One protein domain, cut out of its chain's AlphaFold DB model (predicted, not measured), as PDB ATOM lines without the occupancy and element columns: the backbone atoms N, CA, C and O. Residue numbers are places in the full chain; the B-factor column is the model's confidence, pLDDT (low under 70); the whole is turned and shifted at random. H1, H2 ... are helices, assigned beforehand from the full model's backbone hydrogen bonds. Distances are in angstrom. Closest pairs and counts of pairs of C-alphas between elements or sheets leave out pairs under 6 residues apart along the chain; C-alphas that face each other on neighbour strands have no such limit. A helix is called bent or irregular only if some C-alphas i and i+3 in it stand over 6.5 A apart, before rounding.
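What this domain is: This is residues 27 to 113 of the 115 residues of an uncharacterized protein of Acidimicrobiales bacterium (UniProt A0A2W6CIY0). An elongated helical body has the hairpin of H1 and H2 at one end and the crossed pair H3 and H4 toward the other, while the hairpin of H5 and H6 runs along one side, H5 packing on H1 and H6 on H4. The turn between H1 and H2, residues 37 to 42, of which 40 to 42 belong to H2, sticks out, and H3 is sharply kinked. The printed part has 87 residues, with six named helices, H1 to H6 in chain order, and no named strand: all helix. It is compact, with a radius of gyration of the C-alphas of 12.9 A and spans of 39 by 22 by 22 A.

Where its parts are: H1, residues 27 to 38, begins at C-alpha 27 (383.327, 282.091, 211.398) and is 16.4 A long. H2 is residues 40 to 47, 10.5 A. H3, residues 51 to 67, 20.3 A, has a kink of 85 degrees near residue 60 and is irregular, with C-alphas 60 and 63 7.2 A apart. H4 is residues 72 to 81, 14.4 A, and H5 is residues 83 to 91, 12.1 A. H6, residues 96 to 111, 22.5 A, ends at C-alpha 111 (400.095, 303.612, 199.837).

How they stand to each other: H1, with residues 32 to 36 alone, touches H2 in a hairpin at a shallow tilt of 34.9 degrees, only just short of steep; the closest C-alphas, of Ala 36 and Trp 43, are 5.1 A apart. H1, with residues 29 to 33 alone, touches H5 about perpendicular at 87 degrees, closest at the C-alphas of Arg 29 and Leu 90, 5.6 A. H3 touches H4 at a steep tilt of 54 degrees, closest at the C-alphas of Arg 51 and Ala 76, 4.9 A. H6, with residues 103 to 107 alone, touches H4, closest at the C-alphas of Leu 103 and Ala 79, 6.9 A. H5 and H6 form a hairpin at a shallow tilt of 15 degrees, closest at the C-alphas of Trp 89 and Trp 96, 6.2 A. H3 and H5 are apart. In H1, H2, H4, H5 and H6 every O i to N i+4 pair is within hydrogen-bond range; in H3, 8 of 13 are.

The domain as a whole: The two C-alphas farthest apart, of Glu 38 and Thr 113, are 40.0 A from each other. The printed part has no cut, and the five links between helices are tight. The mean pLDDT of the printed part is 93.9; residues 112 to 113 are under 70.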
ATOM      1  N   ASP A  27     383.418 282.167 209.932       97.12
ATOM      2  CA  ASP A  27     383.327 282.091 211.398       97.12
ATOM      3  C   ASP A  27     383.295 283.488 212.037       97.12
ATOM      4  O   ASP A  27     382.405 283.794 212.831       97.12
ATOM      5  N   LEU A  28     384.208 284.374 211.614       96.44
ATOM      6  CA  LEU A  28     384.249 285.772 212.056       96.44
ATOM      7  C   LEU A  28     382.954 286.500 211.676       96.44
ATOM      8  O   LEU A  28     382.386 287.240 212.478       96.44
ATOM      9  N   ARG A  29     382.462 286.288 210.452       97.00
ATOM     10  CA  ARG A  29     381.212 286.894 209.989       97.00
ATOM     11  C   ARG A  29     380.044 286.493 210.881       97.00
ATOM     12  O   ARG A  29     379.263 287.350 211.288       97.00
ATOM     13  N   ASP A  30     379.916 285.204 211.168       97.38
ATOM     14  CA  ASP A  30     378.790 284.661 211.921       97.38
ATOM     15  C   ASP A  30     378.864 285.054 213.406       97.38
ATOM     16  O   ASP A  30     377.832 285.368 214.007       97.38
ATOM     17  N   GLU A  31     380.068 285.128 213.979       96.19
ATOM     18  CA  GLU A  31     380.317 285.673 215.319       96.19
ATOM     19  C   GLU A  31     379.875 287.142 215.419       96.19
ATOM     20  O   GLU A  31     379.042 287.494 216.259       96.19
ATOM     21  N   TYR A  32     380.372 288.001 214.527       95.75
ATOM     22  CA  TYR A  32     380.090 289.437 214.579       95.75
ATOM     23  C   TYR A  32     378.653 289.774 214.174       95.75
ATOM     24  O   TYR A  32     378.072 290.711 214.727       95.75
ATOM     25  N   ARG A  33     378.041 288.995 213.272       96.19
ATOM     26  CA  ARG A  33     376.604 289.089 212.972       96.19
ATOM     27  C   ARG A  33     375.777 288.766 214.212       96.19
ATOM     28  O   ARG A  33     374.846 289.504 214.526       96.19
ATOM     29  N   ARG A  34     376.113 287.694 214.932       96.81
ATOM     30  CA  ARG A  34     375.422 287.337 216.177       96.81
ATOM     31  C   ARG A  34     375.559 288.444 217.219       96.81
ATOM     32  O   ARG A  34     374.547 288.887 217.753       96.81
ATOM     33  N   LEU A  35     376.774 288.958 217.427       96.31
ATOM     34  CA  LEU A  35     377.023 290.070 218.348       96.31
ATOM     35  C   LEU A  35     376.211 291.320 217.978       96.31
ATOM     36  O   LEU A  35     375.652 291.971 218.858       96.31
ATOM     37  N   ALA A  36     376.104 291.641 216.686       95.12
ATOM     38  CA  ALA A  36     375.302 292.765 216.211       95.12
ATOM     39  C   ALA A  36     373.809 292.616 216.527       95.12
ATOM     40  O   ALA A  36     373.161 293.605 216.867       95.12
ATOM     41  N   LEU A  37     373.271 291.397 216.421       94.94
ATOM     42  CA  LEU A  37     371.861 291.104 216.683       94.94
ATOM     43  C   LEU A  37     371.549 291.036 218.183       94.94
ATOM     44  O   LEU A  37     370.516 291.538 218.619       94.94
ATOM     45  N   GLU A  38     372.437 290.432 218.971       97.44
ATOM     46  CA  GLU A  38     372.233 290.212 220.406       97.44
ATOM     47  C   GLU A  38     372.629 291.429 221.251       97.44
ATOM     48  O   GLU A  38     372.058 291.667 222.315       97.44
ATOM     49  N   SER A  39     373.627 292.205 220.820       96.06
ATOM     50  CA  SER A  39     374.183 293.328 221.585       96.06
ATOM     51  C   SER A  39     374.690 294.463 220.677       96.06
ATOM     52  O   SER A  39     375.897 294.703 220.582       96.06
ATOM     53  N   PRO A  40     373.782 295.255 220.067       90.94
ATOM     54  CA  PRO A  40     374.143 296.296 219.096       90.94
ATOM     55  C   PRO A  40     375.067 297.406 219.628       90.94
ATOM     56  O   PRO A  40     375.740 298.084 218.849       90.94
ATOM     57  N   GLY A  41     375.053 297.660 220.942       92.12
ATOM     58  CA  GLY A  41     375.954 298.622 221.589       92.12
ATOM     59  C   GLY A  41     377.389 298.101 221.646       92.12
ATOM     60  O   GLY A  41     378.299 298.756 221.149       92.12
ATOM     61  N   VAL A  42     377.556 296.875 222.153       91.06
ATOM     62  CA  VAL A  42     378.854 296.185 222.222       91.06
ATOM     63  C   VAL A  42     379.436 295.997 220.827       91.06
ATOM     64  O   VAL A  42     380.612 296.270 220.605       91.06
ATOM     65  N   TRP A  43     378.604 295.601 219.862       91.19
ATOM     66  CA  TRP A  43     379.020 295.491 218.468       91.19
ATOM     67  C   TRP A  43     379.645 296.796 217.961       91.19
ATOM     68  O   TRP A  43     380.783 296.778 217.497       91.19
ATOM     69  N   ARG A  44     378.951 297.934 218.126       88.81
ATOM     70  CA  ARG A  44     379.456 299.247 217.693       88.81
ATOM     71  C   ARG A  44     380.813 299.573 218.306       88.81
ATOM     72  O   ARG A  44     381.697 300.030 217.587       88.81
ATOM     73  N   GLU A  45     380.983 299.335 219.601       90.50
ATOM     74  CA  GLU A  45     382.239 299.612 220.305       90.50
ATOM     75  C   GLU A  45     383.395 298.747 219.790       90.50
ATOM     76  O   GLU A  45     384.483 299.262 219.517       90.50
ATOM     77  N   VAL A  46     383.158 297.445 219.604       88.88
ATOM     78  CA  VAL A  46     384.191 296.490 219.179       88.88
ATOM     79  C   VAL A  46     384.569 296.690 217.708       88.88
ATOM     80  O   VAL A  46     385.748 296.594 217.354       88.88
ATOM     81  N   THR A  47     383.608 296.996 216.829       90.69
ATOM     82  CA  THR A  47     383.884 297.118 215.389       90.69
ATOM     83  C   THR A  47     384.383 298.488 214.961       90.69
ATOM     84  O   THR A  47     385.019 298.575 213.908       90.69
ATOM     85  N   ALA A  48     384.140 299.540 215.753       89.00
ATOM     86  CA  ALA A  48     384.500 300.918 215.410       89.00
ATOM     87  C   ALA A  48     385.986 301.098 215.077       89.00
ATOM     88  O   ALA A  48     386.329 301.958 214.284       89.00
ATOM     89  N   GLN A  49     386.872 300.288 215.656       91.69
ATOM     90  CA  GLN A  49     388.316 300.429 215.446       91.69
ATOM     91  C   GLN A  49     388.841 299.647 214.233       91.69
ATOM     92  O   GLN A  49     390.044 299.661 213.989       91.69
ATOM     93  N   GLY A  50     387.995 298.879 213.533       96.06
ATOM     94  CA  GLY A  50     388.401 298.044 212.393       96.06
ATOM     95  C   GLY A  50     389.394 296.913 212.718       96.06
ATOM     96  O   GLY A  50     389.782 296.163 211.827       96.06
ATOM     97  N   ARG A  51     389.805 296.753 213.987       96.25
ATOM     98  CA  ARG A  51     390.822 295.775 214.410       96.25
ATOM     99  C   ARG A  51     390.418 294.336 214.123       96.25
ATOM    100  O   ARG A  51     391.229 293.587 213.603       96.25
ATOM    101  N   TRP A  52     389.164 293.992 214.395       95.12
ATOM    102  CA  TRP A  52     388.608 292.652 214.195       95.12
ATOM    103  C   TRP A  52     388.855 292.101 212.782       95.12
ATOM    104  O   TRP A  52     389.323 290.978 212.616       95.12
ATOM    105  N   ILE A  53     388.613 292.917 211.751       97.00
ATOM    106  CA  ILE A  53     388.836 292.502 210.366       97.00
ATOM    107  C   ILE A  53     390.301 292.657 209.952       97.00
ATOM    108  O   ILE A  53     390.814 291.842 209.190       97.00
ATOM    109  N   ALA A  54     391.008 293.665 210.472       97.12
ATOM    110  CA  ALA A  54     392.426 293.845 210.180       97.12
ATOM    111  C   ALA A  54     393.265 292.674 210.704       97.12
ATOM    112  O   ALA A  54     394.165 292.214 210.007       97.12
ATOM    113  N   GLU A  55     392.955 292.151 211.890       96.69
ATOM    114  CA  GLU A  55     393.581 290.948 212.445       96.69
ATOM    115  C   GLU A  55     393.313 289.715 211.582       96.69
ATOM    116  O   GLU A  55     394.233 288.936 211.350       96.69
ATOM    117  N   CYS A  56     392.099 289.587 211.041       96.50
ATOM    118  CA  CYS A  56     391.745 288.516 210.113       96.50
ATOM    119  C   CYS A  56     392.497 288.608 208.773       96.50
ATOM    120  O   CYS A  56     392.900 287.590 208.216       96.50
ATOM    121  N   LEU A  57     392.681 289.816 208.237       97.31
ATOM    122  CA  LEU A  57     393.299 290.038 206.924       97.31
ATOM    123  C   LEU A  57     394.829 290.074 206.974       97.31
ATOM    124  O   LEU A  57     395.497 289.776 205.982       97.31
ATOM    125  N   TRP A  58     395.409 290.427 208.121       97.19
ATOM    126  CA  TRP A  58     396.853 290.601 208.276       97.19
ATOM    127  C   TRP A  58     397.701 289.366 207.923       97.19
ATOM    128  O   TRP A  58     398.769 289.551 207.341       97.19
ATOM    129  N   PRO A  59     397.289 288.116 208.203       96.56
ATOM    130  CA  PRO A  59     398.023 286.938 207.744       96.56
ATOM    131  C   PRO A  59     398.172 286.864 206.218       96.56
ATOM    132  O   PRO A  59     399.209 286.413 205.737       96.56
ATOM    133  N   HIS A  60     397.173 287.344 205.471       95.88
ATOM    134  CA  HIS A  60     397.151 287.322 204.007       95.88
ATOM    135  C   HIS A  60     397.888 288.524 203.415       95.88
ATOM    136  O   HIS A  60     398.796 288.379 202.599       95.88
ATOM    137  N   TRP A  61     397.548 289.726 203.877       95.81
ATOM    138  CA  TRP A  61     398.054 290.964 203.283       95.81
ATOM    139  C   TRP A  61     399.330 291.477 203.948       95.81
ATOM    140  O   TRP A  61     400.151 292.127 203.307       95.81
ATOM    141  N   GLY A  62     399.546 291.167 205.226       94.75
ATOM    142  CA  GLY A  62     400.632 291.703 206.048       94.75
ATOM    143  C   GLY A  62     402.045 291.527 205.483       94.75
ATOM    144  O   GLY A  62     402.855 292.435 205.657       94.75
ATOM    145  N   PRO A  63     402.414 290.410 204.823       93.06
ATOM    146  CA  PRO A  63     403.708 290.305 204.147       93.06
ATOM    147  C   PRO A  63     403.914 291.386 203.078       93.06
ATOM    148  O   PRO A  63     404.955 292.037 203.079       93.06
ATOM    149  N   VAL A  64     402.908 291.620 202.231       91.94
ATOM    150  CA  VAL A  64     402.956 292.640 201.175       91.94
ATOM    151  C   VAL A  64     402.873 294.042 201.787       91.94
ATOM    152  O   VAL A  64     403.682 294.909 201.479       91.94
ATOM    153  N   LEU A  65     401.958 294.256 202.734       92.56
ATOM    154  CA  LEU A  65     401.775 295.550 203.396       92.56
ATOM    155  C   LEU A  65     403.002 296.000 204.196       92.56
ATOM    156  O   LEU A  65     403.319 297.185 204.212       92.56
ATOM    157  N   ARG A  66     403.752 295.078 204.806       92.12
ATOM    158  CA  ARG A  66     405.005 295.427 205.494       92.12
ATOM    159  C   ARG A  66     406.077 295.937 204.538       92.12
ATOM    160  O   ARG A  66     406.811 296.844 204.915       92.12
ATOM    161  N   GLN A  67     406.145 295.400 203.321       89.44
ATOM    162  CA  GLN A  67     407.048 295.910 202.281       89.44
ATOM    163  C   GLN A  67     406.672 297.348 201.874       89.44
ATOM    164  O   GLN A  67     407.547 298.130 201.524       89.44
ATOM    165  N   ALA A  68     405.397 297.721 202.028       87.00
ATOM    166  CA  ALA A  68     404.880 299.085 201.861       87.00
ATOM    167  C   ALA A  68     405.170 300.060 202.999       87.00
ATOM    168  O   ALA A  68     404.740 301.207 202.919       87.00
ATOM    169  N   SER A  69     405.712 299.596 204.124       89.75
ATOM    170  CA  SER A  69     405.627 300.319 205.404       89.75
ATOM    171  C   SER A  69     404.192 300.549 205.926       89.75
ATOM    172  O   SER A  69     403.973 301.394 206.792       89.75
ATOM    173  N   VAL A  70     403.202 299.765 205.480       92.50
ATOM    174  CA  VAL A  70     401.849 299.770 206.059       92.50
ATOM    175  C   VAL A  70     401.813 298.844 207.265       92.50
ATOM    176  O   VAL A  70     402.058 297.642 207.160       92.50
ATOM    177  N   SER A  71     401.473 299.403 208.426       95.25
ATOM    178  CA  SER A  71     401.262 298.639 209.656       95.25
ATOM    179  C   SER A  71     399.861 298.026 209.724       95.25
ATOM    180  O   SER A  71     398.931 298.428 209.018       95.25
ATOM    181  N   ARG A  72     399.685 297.065 210.634       97.00
ATOM    182  CA  ARG A  72     398.370 296.473 210.911       97.00
ATOM    183  C   ARG A  72     397.402 297.509 211.479       97.00
ATOM    184  O   ARG A  72     396.211 297.464 211.195       97.00
ATOM    185  N   GLU A  73     397.915 298.457 212.251       96.38
ATOM    186  CA  GLU A  73     397.154 299.565 212.822       96.38
ATOM    187  C   GLU A  73     396.667 300.519 211.723       96.38
ATOM    188  O   GLU A  73     395.530 300.981 211.777       96.38
ATOM    189  N   CYS A  74     397.483 300.751 210.687       95.56
ATOM    190  CA  CYS A  74     397.062 301.491 209.498       95.56
ATOM    191  C   CYS A  74     395.944 300.746 208.749       95.56
ATOM    192  O   CYS A  74     394.917 301.345 208.429       95.56
ATOM    193  N   LEU A  75     396.073 299.426 208.558       97.12
ATOM    194  CA  LEU A  75     395.001 298.603 207.982       97.12
ATOM    195  C   LEU A  75     393.702 298.688 208.806       97.12
ATOM    196  O   LEU A  75     392.625 298.826 208.231       97.12
ATOM    197  N   ALA A  76     393.794 298.651 210.137       97.75
ATOM    198  CA  ALA A  76     392.641 298.789 211.027       97.75
ATOM    199  C   ALA A  76     391.961 300.161 210.895       97.75
ATOM    200  O   ALA A  76     390.735 300.224 210.820       97.75
ATOM    201  N   ALA A  77     392.736 301.244 210.786       96.94
ATOM    202  CA  ALA A  77     392.196 302.582 210.552       96.94
ATOM    203  C   ALA A  77     391.450 302.670 209.206       96.94
ATOM    204  O   ALA A  77     390.321 303.153 209.149       96.94
ATOM    205  N   ILE A  78     392.027 302.113 208.138       96.12
ATOM    206  CA  ILE A  78     391.378 302.063 206.818       96.12
ATOM    207  C   ILE A  78     390.093 301.221 206.872       96.12
ATOM    208  O   ILE A  78     389.080 301.591 206.277       96.12
ATOM    209  N   ALA A  79     390.111 300.100 207.595       97.12
ATOM    210  CA  ALA A  79     388.938 299.253 207.786       97.12
ATOM    211  C   ALA A  79     387.834 299.946 208.605       97.12
ATOM    212  O   ALA A  79     386.657 299.799 208.280       97.12
ATOM    213  N   SER A  80     388.202 300.734 209.619       96.75
ATOM    214  CA  SER A  80     387.284 301.589 210.384       96.75
ATOM    215  C   SER A  80     386.548 302.577 209.468       96.75
ATOM    216  O   SER A  80     385.318 302.661 209.483       96.75
ATOM    217  N   ASP A  81     387.273 303.253 208.576       96.25
ATOM    218  CA  ASP A  81     386.667 304.178 207.607       96.25
ATOM    219  C   ASP A  81     385.803 303.455 206.554       96.25
ATOM    220  O   ASP A  81     384.953 304.063 205.900       96.25
ATOM    221  N   TYR A  82     385.982 302.139 206.406       96.12
ATOM    222  CA  TYR A  82     385.221 301.264 205.513       96.12
ATOM    223  C   TYR A  82     384.092 300.485 206.219       96.12
ATOM    224  O   TYR A  82     383.517 299.560 205.640       96.12
ATOM    225  N   HIS A  83     383.740 300.860 207.456       94.12
ATOM    226  CA  HIS A  83     382.817 300.103 208.312       94.12
ATOM    227  C   HIS A  83     381.458 299.790 207.670       94.12
ATOM    228  O   HIS A  83     380.941 298.696 207.877       94.12
ATOM    229  N   LEU A  84     380.873 300.709 206.891       94.88
ATOM    230  CA  LEU A  84     379.552 300.498 206.286       94.88
ATOM    231  C   LEU A  84     379.557 299.305 205.327       94.88
ATOM    232  O   LEU A  84     378.614 298.524 205.273       94.88
ATOM    233  N   GLU A  85     380.639 299.135 204.584       97.44
ATOM    234  CA  GLU A  85     380.732 298.103 203.559       97.44
ATOM    235  C   GLU A  85     381.035 296.740 204.184       97.44
ATOM    236  O   GLU A  85     380.515 295.714 203.740       97.44
ATOM    237  N   LEU A  86     381.799 296.746 205.280       96.00
ATOM    238  CA  LEU A  86     381.973 295.589 206.155       96.00
ATOM    239  C   LEU A  86     380.659 295.202 206.845       96.00
ATOM    240  O   LEU A  86     380.370 294.017 206.980       96.00
ATOM    241  N   TRP A  87     379.837 296.183 207.226       95.50
ATOM    242  CA  TRP A  87     378.499 295.954 207.768       95.50
ATOM    243  C   TRP A  87     377.571 295.296 206.745       95.50
ATOM    244  O   TRP A  87     376.921 294.304 207.064       95.50
ATOM    245  N   LEU A  88     377.542 295.780 205.500       97.31
ATOM    246  CA  LEU A  88     376.739 295.149 204.448       97.31
ATOM    247  C   LEU A  88     377.172 293.700 204.194       97.31
ATOM    248  O   LEU A  88     376.316 292.835 204.018       97.31
ATOM    249  N   TRP A  89     378.476 293.410 204.228       97.44
ATOM    250  CA  TRP A  89     378.957 292.029 204.132       97.44
ATOM    251  C   TRP A  89     378.522 291.188 205.336       97.44
ATOM    252  O   TRP A  89     377.941 290.113 205.161       97.44
ATOM    253  N   LEU A  90     378.710 291.708 206.553       96.31
ATOM    254  CA  LEU A  90     378.243 291.059 207.776       96.31
ATOM    255  C   LEU A  90     376.751 290.747 207.721       96.31
ATOM    256  O   LEU A  90     376.358 289.687 208.187       96.31
ATOM    257  N   MET A  91     375.921 291.595 207.118       96.50
ATOM    258  CA  MET A  91     374.472 291.378 207.024       96.50
ATOM    259  C   MET A  91     374.030 290.570 205.799       96.50
ATOM    260  O   MET A  91     372.863 290.206 205.707       96.50
ATOM    261  N   GLY A  92     374.950 290.209 204.899       96.62
ATOM    262  CA  GLY A  92     374.645 289.428 203.694       96.62
ATOM    263  C   GLY A  92     374.143 290.256 202.506       96.62
ATOM    264  O   GLY A  92     373.826 289.690 201.466       96.62
ATOM    265  N   GLU A  93     374.138 291.582 202.627       98.12
ATOM    266  CA  GLU A  93     373.791 292.532 201.558       98.12
ATOM    267  C   GLU A  93     374.962 292.766 200.585       98.12
ATOM    268  O   GLU A  93     374.819 293.395 199.534       98.12
ATOM    269  N   ARG A  94     376.157 292.277 200.933       97.56
ATOM    270  CA  ARG A  94     377.361 292.353 200.105       97.56
ATOM    271  C   ARG A  94     378.163 291.061 200.160       97.56
ATOM    272  O   ARG A  94     378.305 290.441 201.209       97.56
ATOM    273  N   THR A  95     378.736 290.678 199.023       98.25
ATOM    274  CA  THR A  95     379.646 289.532 198.947       98.25
ATOM    275  C   THR A  95     380.990 289.860 199.586       98.25
ATOM    276  O   THR A  95     381.465 290.999 199.523       98.25
ATOM    277  N   TRP A  96     381.648 288.840 200.138       98.00
ATOM    278  CA  TRP A  96     383.008 288.985 200.646       98.00
ATOM    279  C   TRP A  96     383.971 289.507 199.577       98.00
ATOM    280  O   TRP A  96     384.718 290.441 199.841       98.00
ATOM    281  N   ALA A  97     383.895 288.982 198.350       97.56
ATOM    282  CA  ALA A  97     384.751 289.419 197.251       97.56
ATOM    283  C   ALA A  97     384.645 290.931 196.992       97.56
ATOM    284  O   ALA A  97     385.662 291.611 196.907       97.56
ATOM    285  N   HIS A  98     383.430 291.491 196.957       97.44
ATOM    286  CA  HIS A  98     383.259 292.936 196.779       97.44
ATOM    287  C   HIS A  98     383.791 293.747 197.968       97.44
ATOM    288  O   HIS A  98     384.416 294.788 197.761       97.44
ATOM    289  N   ALA A  99     383.555 293.296 199.205       97.75
ATOM    290  CA  ALA A  99     384.047 293.988 200.396       97.75
ATOM    291  C   ALA A  99     385.585 293.945 200.490       97.75
ATOM    292  O   ALA A  99     386.221 294.985 200.667       97.75
ATOM    293  N   ALA A 100     386.191 292.771 200.305       97.50
ATOM    294  CA  ALA A 100     387.635 292.574 200.357       97.50
ATOM    295  C   ALA A 100     388.359 293.348 199.247       97.50
ATOM    296  O   ALA A 100     389.289 294.094 199.551       97.50
ATOM    297  N   SER A 101     387.897 293.271 197.992       95.88
ATOM    298  CA  SER A 101     388.477 294.057 196.889       95.88
ATOM    299  C   SER A 101     388.324 295.564 197.113       95.88
ATOM    300  O   SER A 101     389.246 296.338 196.853       95.88
ATOM    301  N   GLY A 102     387.175 296.004 197.634       96.44
ATOM    302  CA  GLY A 102     386.942 297.413 197.946       96.44
ATOM    303  C   GLY A 102     387.876 297.947 199.036       96.44
ATOM    304  O   GLY A 102     388.378 299.071 198.920       96.44
ATOM    305  N   LEU A 103     388.146 297.140 200.066       97.06
ATOM    306  CA  LEU A 103     389.114 297.464 201.111       97.06
ATOM    307  C   LEU A 103     390.551 297.443 200.570       97.06
ATOM    308  O   LEU A 103     391.289 298.402 200.795       97.06
ATOM    309  N   ALA A 104     390.920 296.419 199.796       95.25
ATOM    310  CA  ALA A 104     392.225 296.307 199.146       95.25
ATOM    311  C   ALA A 104     392.558 297.550 198.306       95.25
ATOM    312  O   ALA A 104     393.608 298.167 198.494       95.25
ATOM    313  N   GLY A 105     391.619 298.005 197.471       93.88
ATOM    314  CA  GLY A 105     391.803 299.212 196.666       93.88
ATOM    315  C   GLY A 105     391.987 300.489 197.497       93.88
ATOM    316  O   GLY A 105     392.686 301.410 197.075       93.88
ATOM    317  N   ARG A 106     391.384 300.579 198.691       94.50
ATOM    318  CA  ARG A 106     391.616 301.713 199.611       94.50
ATOM    319  C   ARG A 106     393.014 301.675 200.200       94.50
ATOM    320  O   ARG A 106     393.655 302.721 200.263       94.50
ATOM    321  N   VAL A 107     393.476 300.490 200.589       93.44
ATOM    322  CA  VAL A 107     394.839 300.293 201.084       93.44
ATOM    323  C   VAL A 107     395.852 300.690 200.014       93.44
ATOM    324  O   VAL A 107     396.724 301.507 200.287       93.44
ATOM    325  N   GLN A 108     395.675 300.224 198.779       89.75
ATOM    326  CA  GLN A 108     396.551 300.577 197.659       89.75
ATOM    327  C   GLN A 108     396.595 302.079 197.393       89.75
ATOM    328  O   GLN A 108     397.676 302.650 197.290       89.75
ATOM    329  N   ARG A 109     395.433 302.747 197.341       89.00
ATOM    330  CA  ARG A 109     395.399 304.204 197.164       89.00
ATOM    331  C   ARG A 109     396.148 304.917 198.277       89.00
ATOM    332  O   ARG A 109     396.914 305.815 197.969       89.00
ATOM    333  N   ARG A 110     395.963 304.500 199.535       84.38
ATOM    334  CA  ARG A 110     396.633 305.091 200.703       84.38
ATOM    335  C   ARG A 110     398.157 304.939 200.649       84.38
ATOM    336  O   ARG A 110     398.841 305.837 201.121       84.38
ATOM    337  N   VAL A 111     398.659 303.844 200.073       78.06
ATOM    338  CA  VAL A 111     400.095 303.612 199.837       78.06
ATOM    339  C   VAL A 111     400.616 304.461 198.676       78.06
ATOM    340  O   VAL A 111     401.657 305.087 198.809       78.06
ATOM    341  N   GLY A 112     399.877 304.541 197.567       66.00
ATOM    342  CA  GLY A 112     400.278 305.315 196.384       66.00
ATOM    343  C   GLY A 112     400.101 306.836 196.495       66.00
ATOM    344  O   GLY A 112     400.338 307.536 195.517       66.00
ATOM    345  N   THR A 113     399.643 307.371 197.639       54.44
ATOM    346  CA  THR A 113     399.497 308.832 197.853       54.44
ATOM    347  C   THR A 113     400.547 309.464 198.771       54.44
ATOM    348  O   THR A 113     400.461 310.669 199.006       54.44
TER     349      THR A 113